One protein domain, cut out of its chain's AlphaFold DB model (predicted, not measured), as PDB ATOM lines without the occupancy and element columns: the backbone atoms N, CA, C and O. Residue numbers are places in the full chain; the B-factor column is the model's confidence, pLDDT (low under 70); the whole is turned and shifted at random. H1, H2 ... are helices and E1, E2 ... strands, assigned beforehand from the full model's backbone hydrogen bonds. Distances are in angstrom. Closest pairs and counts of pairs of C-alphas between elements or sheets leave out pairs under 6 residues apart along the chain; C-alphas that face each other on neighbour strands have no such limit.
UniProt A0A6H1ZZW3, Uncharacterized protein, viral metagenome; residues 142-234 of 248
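AT A GLANCE: This is residues 142 to 234 of the 248 residues of an uncharacterized protein of viral metagenome (UniProt A0A6H1ZZW3). A three-stranded antiparallel sheet has one long helix, H3, packed slantwise over one of its faces, chiefly over E2 and E3, making two layers. A shorter helix, H1, packs on residues 227 to 233 of H3, while the small H2 only grazes the sheet and a long loop, residues 200 to 216, swings wide between E3 and H3. The printed part has 93 residues, with three named helices and three named strands in the order H1 E1 H2 E2 E3 H3; the sheet runs E1 E2 E3, and the class is mixed, helices and strands. The whole is compact, with a radius of gyration of the C-alphas of 13.6 A, and flat, spanning 37 by 33 by 16 A.

HOW THE PARTS SIT: H1, residues 142 to 151, only grazes the sheet with its residues 145 to 149. E1, residues 156 to 161, is an edge strand, and H1 and E1 are near each other. H2, residues 164 to 169, grazes the sheet with residues 166 to 167. E2, residues 176 to 184, is the inner strand, antiparallel to E1 at 159 degrees; N 158 and O 182 are within hydrogen-bond range at 3.0 A. E3, residues 190 to 199, is the other edge strand and forms a hairpin with E2, antiparallel at 164 degrees; N 181 and O 194 are 2.9 A apart. H3, residues 217 to 233, is on the sheet at a height over the sheet of 5.2 A and lies over E2 and E3. Its line stands at 32 degrees to that of E2 on the local plane, only just slantwise to the strands. The closest C-alphas of E3 and H3, those of Gly 194 and Ala 229, are 3.8 A apart. H1 and H3 touch, through residues 227 to 233 of H3 alone; their closest C-alphas are those of Trp 144 and Leu 230, 5.9 A apart. They run the same way at a shallow tilt of 31 degrees. H2 is apart from H1 and H3. In H1, H2 and H3 every O i to N i+4 pair is within hydrogen-bond range.

IN THESE COORDINATES: H1 begins at C-alpha 142 (-59.428, 17.429, 2.897) and is 14.5 A long. E1 measures 17.2 A and H2 8.7 A. E2 is 26.4 A long and E3 28.3 A, starting at C-alpha 190 (-40.199, 16.966, -5.108). H3 is 24.4 A long and ends at C-alpha 233 (-46.648, 23.049, -0.480).

THE WHOLE: The two C-alphas farthest apart, those of Asn 187 and Asp 201, are 39.4 A apart. The printed part has no cut. The link from E3 to H3 is long, with 17 residues, 200 to 216, and these same residues have pLDDT under 70. The mean pLDDT of the printed part is 79.4.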
ATOM      1  N   ASN A 142     -58.704  17.385   4.172       81.81
ATOM      2  CA  ASN A 142     -59.428  17.429   2.897       81.81
ATOM      3  C   ASN A 142     -59.346  18.814   2.241       81.81
ATOM      4  O   ASN A 142     -59.184  18.916   1.024       81.81
ATOM      5  N   GLY A 143     -59.437  19.878   3.043       86.69
ATOM      6  CA  GLY A 143     -59.213  21.248   2.590       86.69
ATOM      7  C   GLY A 143     -57.807  21.444   2.030       86.69
ATOM      8  O   GLY A 143     -57.662  21.993   0.940       86.69
ATOM      9  N   TRP A 144     -56.789  20.916   2.706       88.56
ATOM     10  CA  TRP A 144     -55.406  20.960   2.239       88.56
ATOM     11  C   TRP A 144     -55.189  20.196   0.936       88.56
ATOM     12  O   TRP A 144     -54.607  20.742  -0.000       88.56
ATOM     13  N   HIS A 145     -55.725  18.980   0.810       86.56
ATOM     14  CA  HIS A 145     -55.683  18.247  -0.457       86.56
ATOM     15  C   HIS A 145     -56.380  19.009  -1.583       86.56
ATOM     16  O   HIS A 145     -55.888  19.035  -2.711       86.56
ATOM     17  N   TYR A 146     -57.518  19.641  -1.291       87.75
ATOM     18  CA  TYR A 146     -58.231  20.446  -2.272       87.75
ATOM     19  C   TYR A 146     -57.401  21.648  -2.737       87.75
ATOM     20  O   TYR A 146     -57.274  21.861  -3.941       87.75
ATOM     21  N   LEU A 147     -56.798  22.397  -1.812       86.38
ATOM     22  CA  LEU A 147     -55.914  23.520  -2.139       86.38
ATOM     23  C   LEU A 147     -54.698  23.065  -2.947       86.38
ATOM     24  O   LEU A 147     -54.406  23.641  -3.996       86.38
ATOM     25  N   PHE A 148     -54.052  21.978  -2.525       87.56
ATOM     26  CA  PHE A 148     -52.938  21.376  -3.247       87.56
ATOM     27  C   PHE A 148     -53.313  21.006  -4.677       87.56
ATOM     28  O   PHE A 148     -52.618  21.398  -5.607       87.56
ATOM     29  N   ARG A 149     -54.455  20.344  -4.888       85.94
ATOM     30  CA  ARG A 149     -54.929  19.977  -6.231       85.94
ATOM     31  C   ARG A 149     -55.344  21.170  -7.085       85.94
ATOM     32  O   ARG A 149     -55.347  21.057  -8.305       85.94
ATOM     33  N   ARG A 150     -55.687  22.315  -6.493       84.19
ATOM     34  CA  ARG A 150     -55.940  23.540  -7.265       84.19
ATOM     35  C   ARG A 150     -54.655  24.144  -7.827       84.19
ATOM     36  O   ARG A 150     -54.686  24.646  -8.945       84.19
ATOM     37  N   ILE A 151     -53.561  24.099  -7.068       85.81
ATOM     38  CA  ILE A 151     -52.260  24.651  -7.482       85.81
ATOM     39  C   ILE A 151     -51.471  23.640  -8.321       85.81
ATOM     40  O   ILE A 151     -50.881  23.991  -9.340       85.81
ATOM     41  N   HIS A 152     -51.532  22.366  -7.939       84.38
ATOM     42  CA  HIS A 152     -50.886  21.235  -8.594       84.38
ATOM     43  C   HIS A 152     -51.940  20.189  -9.011       84.38
ATOM     44  O   HIS A 152     -52.078  19.154  -8.350       84.38
ATOM     45  N   PRO A 153     -52.680  20.399 -10.121       81.62
ATOM     46  CA  PRO A 153     -53.747  19.491 -10.570       81.62
ATOM     47  C   PRO A 153     -53.323  18.023 -10.660       81.62
ATOM     48  O   PRO A 153     -54.042  17.123 -10.216       81.62
ATOM     49  N   HIS A 154     -52.107  17.786 -11.151       84.88
ATOM     50  CA  HIS A 154     -51.515  16.456 -11.294       84.88
ATOM     51  C   HIS A 154     -50.435  16.151 -10.249       84.88
ATOM     52  O   HIS A 154     -49.743  15.148 -10.382       84.88
ATOM     53  N   GLY A 155     -50.292  16.982  -9.211       81.31
ATOM     54  CA  GLY A 155     -49.345  16.715  -8.133       81.31
ATOM     55  C   GLY A 155     -49.709  15.448  -7.363       81.31
ATOM     56  O   GLY A 155     -50.868  15.032  -7.340       81.31
ATOM     57  N   THR A 156     -48.743  14.811  -6.724       88.94
ATOM     58  CA  THR A 156     -48.977  13.604  -5.923       88.94
ATOM     59  C   THR A 156     -48.513  13.817  -4.495       88.94
ATOM     60  O   THR A 156     -47.717  14.707  -4.208       88.94
ATOM     61  N   ILE A 157     -49.055  13.013  -3.590       86.88
ATOM     62  CA  ILE A 157     -48.602  12.923  -2.210       86.88
ATOM     63  C   ILE A 157     -48.452  11.448  -1.871       86.88
ATOM     64  O   ILE A 157     -49.317  10.643  -2.219       86.88
ATOM     65  N   GLY A 158     -47.329  11.099  -1.258       83.19
ATOM     66  CA  GLY A 158     -47.060   9.759  -0.759       83.19
ATOM     67  C   GLY A 158     -46.590   9.849   0.679       83.19
ATOM     68  O   GLY A 158     -45.693  10.637   0.971       83.19
ATOM     69  N   ALA A 159     -47.193   9.052   1.555       84.75
ATOM     70  CA  ALA A 159     -46.832   8.970   2.960       84.75
ATOM     71  C   ALA A 159     -46.291   7.574   3.286       84.75
ATOM     72  O   ALA A 159     -46.780   6.571   2.761       84.75
ATOM     73  N   ALA A 160     -45.267   7.514   4.133       82.19
ATOM     74  CA  ALA A 160     -44.673   6.271   4.600       82.19
ATOM     75  C   ALA A 160     -44.200   6.404   6.057       82.19
ATOM     76  O   ALA A 160     -43.806   7.496   6.480       82.19
ATOM     77  N   PRO A 161     -44.207   5.309   6.839       87.88
ATOM     78  CA  PRO A 161     -43.589   5.312   8.155       87.88
ATOM     79  C   PRO A 161     -42.075   5.506   8.024       87.88
ATOM     80  O   PRO A 161     -41.445   4.945   7.126       87.88
ATOM     81  N   LEU A 162     -41.487   6.253   8.959       81.06
ATOM     82  CA  LEU A 162     -40.032   6.392   9.029       81.06
ATOM     83  C   LEU A 162     -39.383   5.040   9.350       81.06
ATOM     84  O   LEU A 162     -39.824   4.327  10.257       81.06
ATOM     85  N   ASN A 163     -38.299   4.711   8.650       86.38
ATOM     86  CA  ASN A 163     -37.517   3.506   8.921       86.38
ATOM     87  C   ASN A 163     -36.625   3.664  10.169       86.38
ATOM     88  O   ASN A 163     -36.422   4.762  10.685       86.38
ATOM     89  N   GLU A 164     -36.059   2.560  10.670       84.06
ATOM     90  CA  GLU A 164     -35.235   2.553  11.895       84.06
ATOM     91  C   GLU A 164     -34.072   3.553  11.853       84.06
ATOM     92  O   GLU A 164     -33.768   4.201  12.855       84.06
ATOM     93  N   LYS A 165     -33.443   3.722  10.685       88.69
ATOM     94  CA  LYS A 165     -32.322   4.647  10.509       88.69
ATOM     95  C   LYS A 165     -32.783   6.100  10.625       88.69
ATOM     96  O   LYS A 165     -32.162   6.870  11.353       88.69
ATOM     97  N   GLU A 166     -33.855   6.473   9.934       86.44
ATOM     98  CA  GLU A 166     -34.446   7.817   9.998       86.44
ATOM     99  C   GLU A 166     -34.909   8.155  11.415       86.44
ATOM    100  O   GLU A 166     -34.611   9.232  11.936       86.44
ATOM    101  N   ARG A 167     -35.559   7.195  12.078       86.00
ATOM    102  CA  ARG A 167     -35.990   7.324  13.474       86.00
ATOM    103  C   ARG A 167     -34.811   7.524  14.420       86.00
ATOM    104  O   ARG A 167     -34.884   8.384  15.297       86.00
ATOM    105  N   GLY A 168     -33.726   6.774  14.219       84.06
ATOM    106  CA  GLY A 168     -32.493   6.905  14.991       84.06
ATOM    107  C   GLY A 168     -31.833   8.276  14.828       84.06
ATOM    108  O   GLY A 168     -31.427   8.875  15.820       84.06
ATOM    109  N   ILE A 169     -31.784   8.808  13.603       88.88
ATOM    110  CA  ILE A 169     -31.233  10.145  13.314       88.88
ATOM    111  C   ILE A 169     -32.064  11.242  13.991       88.88
ATOM    112  O   ILE A 169     -31.503  12.174  14.563       88.88
ATOM    113  N   ALA A 170     -33.392  11.127  13.946       83.94
ATOM    114  CA  ALA A 170     -34.310  12.113  14.510       83.94
ATOM    115  C   ALA A 170     -34.553  11.951  16.026       83.94
ATOM    116  O   ALA A 170     -35.290  12.742  16.613       83.94
ATOM    117  N   GLY A 171     -33.960  10.937  16.671       88.44
ATOM    118  CA  GLY A 171     -34.132  10.678  18.104       88.44
ATOM    119  C   GLY A 171     -35.564  10.295  18.495       88.44
ATOM    120  O   GLY A 171     -36.014  10.629  19.590       88.44
ATOM    121  N   ILE A 172     -36.301   9.628  17.602       81.44
ATOM    122  CA  ILE A 172     -37.720   9.309  17.801       81.44
ATOM    123  C   ILE A 172     -37.859   8.001  18.600       81.44
ATOM    124  O   ILE A 172     -37.445   6.947  18.111       81.44
ATOM    125  N   PRO A 173     -38.498   8.015  19.787       82.81
ATOM    126  CA  PRO A 173     -38.709   6.806  20.584       82.81
ATOM    127  C   PRO A 173     -39.607   5.786  19.874       82.81
ATOM    128  O   PRO A 173     -40.559   6.167  19.196       82.81
ATOM    129  N   GLU A 174     -39.392   4.484  20.090       81.38
ATOM    130  CA  GLU A 174     -40.237   3.398  19.543       81.38
ATOM    131  C   GLU A 174     -41.719   3.513  19.931       81.38
ATOM    132  O   GLU A 174     -42.599   3.063  19.206       81.38
ATOM    133  N   THR A 175     -42.017   4.171  21.052       80.50
ATOM    134  CA  THR A 175     -43.385   4.404  21.536       80.50
ATOM    135  C   THR A 175     -44.155   5.462  20.737       80.50
ATOM    136  O   THR A 175     -45.322   5.726  21.037       80.50
ATOM    137  N   VAL A 176     -43.501   6.116  19.773       83.88
ATOM    138  CA  VAL A 176     -44.065   7.176  18.937       83.88
ATOM    139  C   VAL A 176     -44.169   6.685  17.501       83.88
ATOM    140  O   VAL A 176     -43.174   6.349  16.859       83.88
ATOM    141  N   GLU A 177     -45.383   6.696  16.973       84.81
ATOM    142  CA  GLU A 177     -45.616   6.491  15.553       84.81
ATOM    143  C   GLU A 177     -45.103   7.712  14.796       84.81
ATOM    144  O   GLU A 177     -45.368   8.846  15.206       84.81
ATOM    145  N   ALA A 178     -44.348   7.481  13.725       85.75
ATOM    146  CA  ALA A 178     -43.695   8.546  12.977       85.75
ATOM    147  C   ALA A 178     -43.757   8.277  11.481       85.75
ATOM    148  O   ALA A 178     -43.410   7.184  11.032       85.75
ATOM    149  N   TRP A 179     -44.199   9.284  10.743       89.12
ATOM    150  CA  TRP A 179     -44.434   9.225   9.311       89.12
ATOM    151  C   TRP A 179     -43.817  10.429   8.619       89.12
ATOM    152  O   TRP A 179     -43.753  11.526   9.179       89.12
ATOM    153  N   GLU A 180     -43.407  10.202   7.384       89.75
ATOM    154  CA  GLU A 180     -43.013  11.228   6.436       89.75
ATOM    155  C   GLU A 180     -44.023  11.244   5.290       89.75
ATOM    156  O   GLU A 180     -44.451  10.188   4.821       89.75
ATOM    157  N   ALA A 181     -44.397  12.435   4.831       88.94
ATOM    158  CA  ALA A 181     -45.166  12.607   3.610       88.94
ATOM    159  C   ALA A 181     -44.421  13.520   2.643       88.94
ATOM    160  O   ALA A 181     -43.943  14.589   3.015       88.94
ATOM    161  N   ASN A 182     -44.356  13.107   1.385       92.06
ATOM    162  CA  ASN A 182     -43.693  13.835   0.317       92.06
ATOM    163  C   ASN A 182     -44.720  14.260  -0.724       92.06
ATOM    164  O   ASN A 182     -45.500  13.435  -1.203       92.06
ATOM    165  N   THR A 183     -44.697  15.537  -1.095       91.50
ATOM    166  CA  THR A 183     -45.507  16.071  -2.197       91.50
ATOM    167  C   THR A 183     -44.651  16.256  -3.441       91.50
ATOM    168  O   THR A 183     -43.524  16.741  -3.334       91.50
ATOM    169  N   PHE A 184     -45.205  15.959  -4.613       89.88
ATOM    170  CA  PHE A 184     -44.537  16.102  -5.905       89.88
ATOM    171  C   PHE A 184     -45.412  16.878  -6.893       89.88
ATOM    172  O   PHE A 184     -46.641  16.833  -6.805       89.88
ATOM    173  N   ASP A 185     -44.793  17.571  -7.848       91.19
ATOM    174  CA  ASP A 185     -45.501  18.189  -8.971       91.19
ATOM    175  C   ASP A 185     -45.858  17.167 -10.072       91.19
ATOM    176  O   ASP A 185     -45.596  15.968  -9.961       91.19
ATOM    177  N   ALA A 186     -46.460  17.647 -11.161       86.56
ATOM    178  CA  ALA A 186     -46.857  16.816 -12.301       86.56
ATOM    179  C   ALA A 186     -45.683  16.110 -13.007       86.56
ATOM    180  O   ALA A 186     -45.891  15.104 -13.682       86.56
ATOM    181  N   ASN A 187     -44.466  16.641 -12.873       89.88
ATOM    182  CA  ASN A 187     -43.255  16.109 -13.493       89.88
ATOM    183  C   ASN A 187     -42.499  15.158 -12.553       89.88
ATOM    184  O   ASN A 187     -41.446  14.643 -12.924       89.88
ATOM    185  N   GLY A 188     -43.011  14.934 -11.338       85.88
ATOM    186  CA  GLY A 188     -42.335  14.155 -10.307       85.88
ATOM    187  C   GLY A 188     -41.247  14.932  -9.564       85.88
ATOM    188  O   GLY A 188     -40.476  14.320  -8.826       85.88
ATOM    189  N   ASN A 189     -41.171  16.259  -9.721       92.06
ATOM    190  CA  ASN A 189     -40.261  17.063  -8.913       92.06
ATOM    191  C   ASN A 189     -40.779  17.111  -7.480       92.06
ATOM    192  O   ASN A 189     -41.951  17.411  -7.243       92.06
ATOM    193  N   HIS A 190     -39.894  16.835  -6.527       94.44
ATOM    194  CA  HIS A 190     -40.199  16.966  -5.108       94.44
ATOM    195  C   HIS A 190     -40.480  18.431  -4.763       94.44
ATOM    196  O   HIS A 190     -39.720  19.320  -5.147       94.44
ATOM    197  N   LEU A 191     -41.593  18.672  -4.072       92.94
ATOM    198  CA  LEU A 191     -42.010  20.006  -3.644       92.94
ATOM    199  C   LEU A 191     -41.666  20.234  -2.176       92.94
ATOM    200  O   LEU A 191     -40.984  21.195  -1.837       92.94
ATOM    201  N   THR A 192     -42.161  19.361  -1.297       95.12
ATOM    202  CA  THR A 192     -42.018  19.507   0.152       95.12
ATOM    203  C   THR A 192     -42.068  18.159   0.853       95.12
ATOM    204  O   THR A 192     -42.577  17.173   0.309       95.12
ATOM    205  N   VAL A 193     -41.549  18.155   2.080       93.94
ATOM    206  CA  VAL A 193     -41.612  17.036   3.015       93.94
ATOM    207  C   VAL A 193     -42.292  17.476   4.313       93.94
ATOM    208  O   VAL A 193     -41.963  18.520   4.899       93.94
ATOM    209  N   GLY A 194     -43.255  16.680   4.754       92.00
ATOM    210  CA  GLY A 194     -43.978  16.831   6.006       92.00
ATOM    211  C   GLY A 194     -43.672  15.688   6.955       92.00
ATOM    212  O   GLY A 194     -43.441  14.562   6.521       92.00
ATOM    213  N   HIS A 195     -43.677  15.983   8.251       91.56
ATOM    214  CA  HIS A 195     -43.434  14.981   9.284       91.56
ATOM    215  C   HIS A 195     -44.593  14.943  10.265       91.56
ATOM    216  O   HIS A 195     -45.093  15.978  10.706       91.56
ATOM    217  N   GLY A 196     -45.003  13.736  10.633       88.56
ATOM    218  CA  GLY A 196     -46.110  13.520  11.545       88.56
ATOM    219  C   GLY A 196     -45.748  12.533  12.634       88.56
ATOM    220  O   GLY A 196     -45.185  11.472  12.374       88.56
ATOM    221  N   TYR A 197     -46.093  12.893  13.868       87.25
ATOM    222  CA  TYR A 197     -45.787  12.107  15.058       87.25
ATOM    223  C   TYR A 197     -47.034  11.931  15.911       87.25
ATOM    224  O   TYR A 197     -47.774  12.894  16.139       87.25
ATOM    225  N   ALA A 198     -47.255  10.734  16.445       81.50
ATOM    226  CA  ALA A 198     -48.330  10.485  17.396       81.50
ATOM    227  C   ALA A 198     -47.956   9.378  18.386       81.50
ATOM    228  O   ALA A 198     -47.475   8.315  18.008       81.50
ATOM    229  N   ASN A 199     -48.219   9.610  19.673       78.81
ATOM    230  CA  ASN A 199     -48.204   8.543  20.670       78.81
ATOM    231  C   ASN A 199     -49.613   7.926  20.794       78.81
ATOM    232  O   ASN A 199     -50.614   8.476  20.307       78.81
ATOM    233  N   ARG A 200     -49.693   6.762  21.448       64.94
ATOM    234  CA  ARG A 200     -50.960   6.046  21.678       64.94
ATOM    235  C   ARG A 200     -51.992   6.887  22.439       64.94
ATOM    236  O   ARG A 200     -53.178   6.771  22.143       64.94
ATOM    237  N   ASP A 201     -51.530   7.810  23.280       61.97
ATOM    238  CA  ASP A 201     -52.360   8.662  24.137       61.97
ATOM    239  C   ASP A 201     -52.687  10.048  23.539       61.97
ATOM    240  O   ASP A 201     -53.393  10.836  24.171       61.97
ATOM    241  N   ASN A 202     -52.193  10.382  22.333       55.47
ATOM    242  CA  ASN A 202     -52.301  11.734  21.765       55.47
ATOM    243  C   ASN A 202     -53.726  11.968  21.255       55.47
ATOM    244  O   ASN A 202     -54.038  11.669  20.100       55.47
ATOM    245  N   LYS A 203     -54.592  12.487  22.127       52.44
ATOM    246  CA  LYS A 203     -56.009  12.762  21.842       52.44
ATOM    247  C   LYS A 203     -56.254  14.048  21.049       52.44
ATOM    248  O   LYS A 203     -57.391  14.310  20.678       52.44
ATOM    249  N   THR A 204     -55.228  14.855  20.789       49.25
ATOM    250  CA  THR A 204     -55.390  16.160  20.138       49.25
ATOM    251  C   THR A 204     -55.667  15.969  18.644       49.25
ATOM    252  O   THR A 204     -54.741  15.811  17.838       49.25
ATOM    253  N   GLN A 205     -56.951  15.906  18.287       49.50
ATOM    254  CA  GLN A 205     -57.430  15.862  16.910       49.50
ATOM    255  C   GLN A 205     -57.563  17.291  16.378       49.50
ATOM    256  O   GLN A 205     -58.249  18.126  16.956       49.50
ATOM    257  N   LEU A 206     -56.882  17.562  15.267       45.81
ATOM    258  CA  LEU A 206     -57.081  18.749  14.429       45.81
ATOM    259  C   LEU A 206     -57.961  18.431  13.204       45.81
ATOM    260  O   LEU A 206     -58.224  19.297  12.379       45.81
ATOM    261  N   TYR A 207     -58.431  17.184  13.067       48.53
ATOM    262  CA  TYR A 207     -58.876  16.649  11.783       48.53
ATOM    263  C   TYR A 207     -60.207  15.927  11.874       48.53
ATOM    264  O   TYR A 207     -60.324  14.899  12.535       48.53
ATOM    265  N   LYS A 208     -61.180  16.418  11.106       43.91
ATOM    266  CA  LYS A 208     -62.333  15.637  10.670       43.91
ATOM    267  C   LYS A 208     -62.385  15.646   9.145       43.91
ATOM    268  O   LYS A 208     -63.008  16.503   8.531       43.91
ATOM    269  N   GLY A 209     -61.697  14.687   8.537       37.09
ATOM    270  CA  GLY A 209     -62.078  14.136   7.242       37.09
ATOM    271  C   GLY A 209     -62.666  12.761   7.522       37.09
ATOM    272  O   GLY A 209     -61.946  11.928   8.048       37.09
ATOM    273  N   VAL A 210     -63.974  12.583   7.283       34.12
ATOM    274  CA  VAL A 210     -64.752  11.325   7.403       34.12
ATOM    275  C   VAL A 210     -64.065  10.240   8.238       34.12
ATOM    276  O   VAL A 210     -63.494   9.304   7.690       34.12
ATOM    277  N   SER A 211     -64.083  10.373   9.565       34.94
ATOM    278  CA  SER A 211     -63.498   9.350  10.419       34.94
ATOM    279  C   SER A 211     -63.870   9.526  11.892       34.94
ATOM    280  O   SER A 211     -63.225  10.225  12.665       34.94
ATOM    281  N   GLU A 212     -64.884   8.775  12.298       38.88
ATOM    282  CA  GLU A 212     -64.903   8.136  13.619       38.88
ATOM    283  C   GLU A 212     -64.001   6.873  13.622       38.88
ATOM    284  O   GLU A 212     -64.125   6.014  14.489       38.88
ATOM    285  N   GLN A 213     -63.100   6.723  12.639       40.56
ATOM    286  CA  GLN A 213     -62.322   5.510  12.358       40.56
ATOM    287  C   GLN A 213     -60.829   5.613  12.726       40.56
ATOM    288  O   GLN A 213     -60.156   4.590  12.809       40.56
ATOM    289  N   TRP A 214     -60.288   6.805  12.994       50.19
ATOM    290  CA  TRP A 214     -58.844   7.019  13.179       50.19
ATOM    291  C   TRP A 214     -58.471   6.879  14.656       50.19
ATOM    292  O   TRP A 214     -58.014   7.806  15.333       50.19
ATOM    293  N   GLY A 215     -58.737   5.686  15.187       55.22
ATOM    294  CA  GLY A 215     -58.440   5.331  16.574       55.22
ATOM    295  C   GLY A 215     -56.954   5.057  16.824       55.22
ATOM    296  O   GLY A 215     -56.482   5.180  17.957       55.22
ATOM    297  N   LEU A 216     -56.185   4.727  15.781       66.81
ATOM    298  CA  LEU A 216     -54.811   4.241  15.911       66.81
ATOM    299  C   LEU A 216     -53.783   5.374  15.777       66.81
ATOM    300  O   LEU A 216     -53.969   6.333  15.034       66.81
ATOM    301  N   ALA A 217     -52.687   5.278  16.532       72.69
ATOM    302  CA  ALA A 217     -51.650   6.308  16.545       72.69
ATOM    303  C   ALA A 217     -50.931   6.450  15.194       72.69
ATOM    304  O   ALA A 217     -50.570   7.563  14.828       72.69
ATOM    305  N   TRP A 218     -50.769   5.363  14.435       75.19
ATOM    306  CA  TRP A 218     -50.059   5.404  13.154       75.19
ATOM    307  C   TRP A 218     -50.828   6.213  12.106       75.19
ATOM    308  O   TRP A 218     -50.227   7.024  11.418       75.19
ATOM    309  N   ASP A 219     -52.153   6.087  12.082       77.56
ATOM    310  CA  ASP A 219     -53.046   6.832  11.190       77.56
ATOM    311  C   ASP A 219     -53.005   8.338  11.511       77.56
ATOM    312  O   ASP A 219     -52.842   9.196  10.649       77.56
ATOM    313  N   ARG A 220     -52.982   8.687  12.807       76.56
ATOM    314  CA  ARG A 220     -52.766  10.082  13.233       76.56
ATOM    315  C   ARG A 220     -51.400  10.625  12.809       76.56
ATOM    316  O   ARG A 220     -51.304  11.805  12.475       76.56
ATOM    317  N   ALA A 221     -50.349   9.811  12.879       81.25
ATOM    318  CA  ALA A 221     -49.010  10.213  12.462       81.25
ATOM    319  C   ALA A 221     -48.940  10.416  10.942       81.25
ATOM    320  O   ALA A 221     -48.478  11.468  10.513       81.25
ATOM    321  N   GLU A 222     -49.478   9.487  10.148       83.38
ATOM    322  CA  GLU A 222     -49.599   9.614   8.689       83.38
ATOM    323  C   GLU A 222     -50.253  10.943   8.307       83.38
ATOM    324  O   GLU A 222     -49.716  11.724   7.525       83.38
ATOM    325  N   LYS A 223     -51.386  11.254   8.930       84.19
ATOM    326  CA  LYS A 223     -52.230  12.377   8.521       84.19
ATOM    327  C   LYS A 223     -51.694  13.727   8.971       84.19
ATOM    328  O   LYS A 223     -51.857  14.718   8.267       84.19
ATOM    329  N   ARG A 224     -50.955  13.752  10.084       85.88
ATOM    330  CA  ARG A 224     -50.124  14.904  10.472       85.88
ATOM    331  C   ARG A 224     -48.972  15.129   9.492       85.88
ATOM    332  O   ARG A 224     -48.658  16.279   9.207       85.88
ATOM    333  N   ALA A 225     -48.361  14.059   8.981       85.56
ATOM    334  CA  ALA A 225     -47.298  14.177   7.989       85.56
ATOM    335  C   ALA A 225     -47.852  14.740   6.675       85.56
ATOM    336  O   ALA A 225     -47.281  15.684   6.130       85.56
ATOM    337  N   GLU A 226     -48.990  14.212   6.210       87.56
ATOM    338  CA  GLU A 226     -49.674  14.703   5.011       87.56
ATOM    339  C   GLU A 226     -50.061  16.174   5.141       87.56
ATOM    340  O   GLU A 226     -49.739  16.965   4.258       87.56
ATOM    341  N   GLU A 227     -50.693  16.556   6.252       88.50
ATOM    342  CA  GLU A 227     -51.011  17.953   6.547       88.50
ATOM    343  C   GLU A 227     -49.775  18.845   6.449       88.50
ATOM    344  O   GLU A 227     -49.792  19.852   5.742       88.50
ATOM    345  N   ASP A 228     -48.713  18.501   7.178       90.81
ATOM    346  CA  ASP A 228     -47.524  19.338   7.252       90.81
ATOM    347  C   ASP A 228     -46.879  19.506   5.868       90.81
ATOM    348  O   ASP A 228     -46.474  20.614   5.513       90.81
ATOM    349  N   ALA A 229     -46.861  18.448   5.050       90.81
ATOM    350  CA  ALA A 229     -46.389  18.514   3.670       90.81
ATOM    351  C   ALA A 229     -47.285  19.430   2.817       90.81
ATOM    352  O   ALA A 229     -46.807  20.356   2.167       90.81
ATOM    353  N   LEU A 230     -48.604  19.232   2.855       90.31
ATOM    354  CA  LEU A 230     -49.547  20.010   2.048       90.31
ATOM    355  C   LEU A 230     -49.556  21.492   2.429       90.31
ATOM    356  O   LEU A 230     -49.585  22.345   1.545       90.31
ATOM    357  N   ARG A 231     -49.484  21.801   3.727       89.25
ATOM    358  CA  ARG A 231     -49.403  23.172   4.242       89.25
ATOM    359  C   ARG A 231     -48.143  23.881   3.753       89.25
ATOM    360  O   ARG A 231     -48.210  25.040   3.361       89.25
ATOM    361  N   LYS A 232     -47.000  23.186   3.745       91.19
ATOM    362  CA  LYS A 232     -45.745  23.720   3.192       91.19
ATOM    363  C   LYS A 232     -45.825  23.903   1.677       91.19
ATOM    364  O   LYS A 232     -45.263  24.861   1.156       91.19
ATOM    365  N   ALA A 233     -46.499  22.991   0.973       88.88
ATOM    366  CA  ALA A 233     -46.648  23.049  -0.480       88.88
ATOM    367  C   ALA A 233     -47.606  24.165  -0.926       88.88
ATOM    368  O   ALA A 233     -47.416  24.754  -1.988       88.88
ATOM    369  N   VAL A 234     -48.627  24.461  -0.120       87.19
ATOM    370  CA  VAL A 234     -49.619  25.506  -0.380       87.19
ATOM    371  C   VAL A 234     -49.788  26.378   0.860       87.19
ATOM    372  O   VAL A 234     -50.754  26.202   1.599       87.19
TER     373      VAL A 234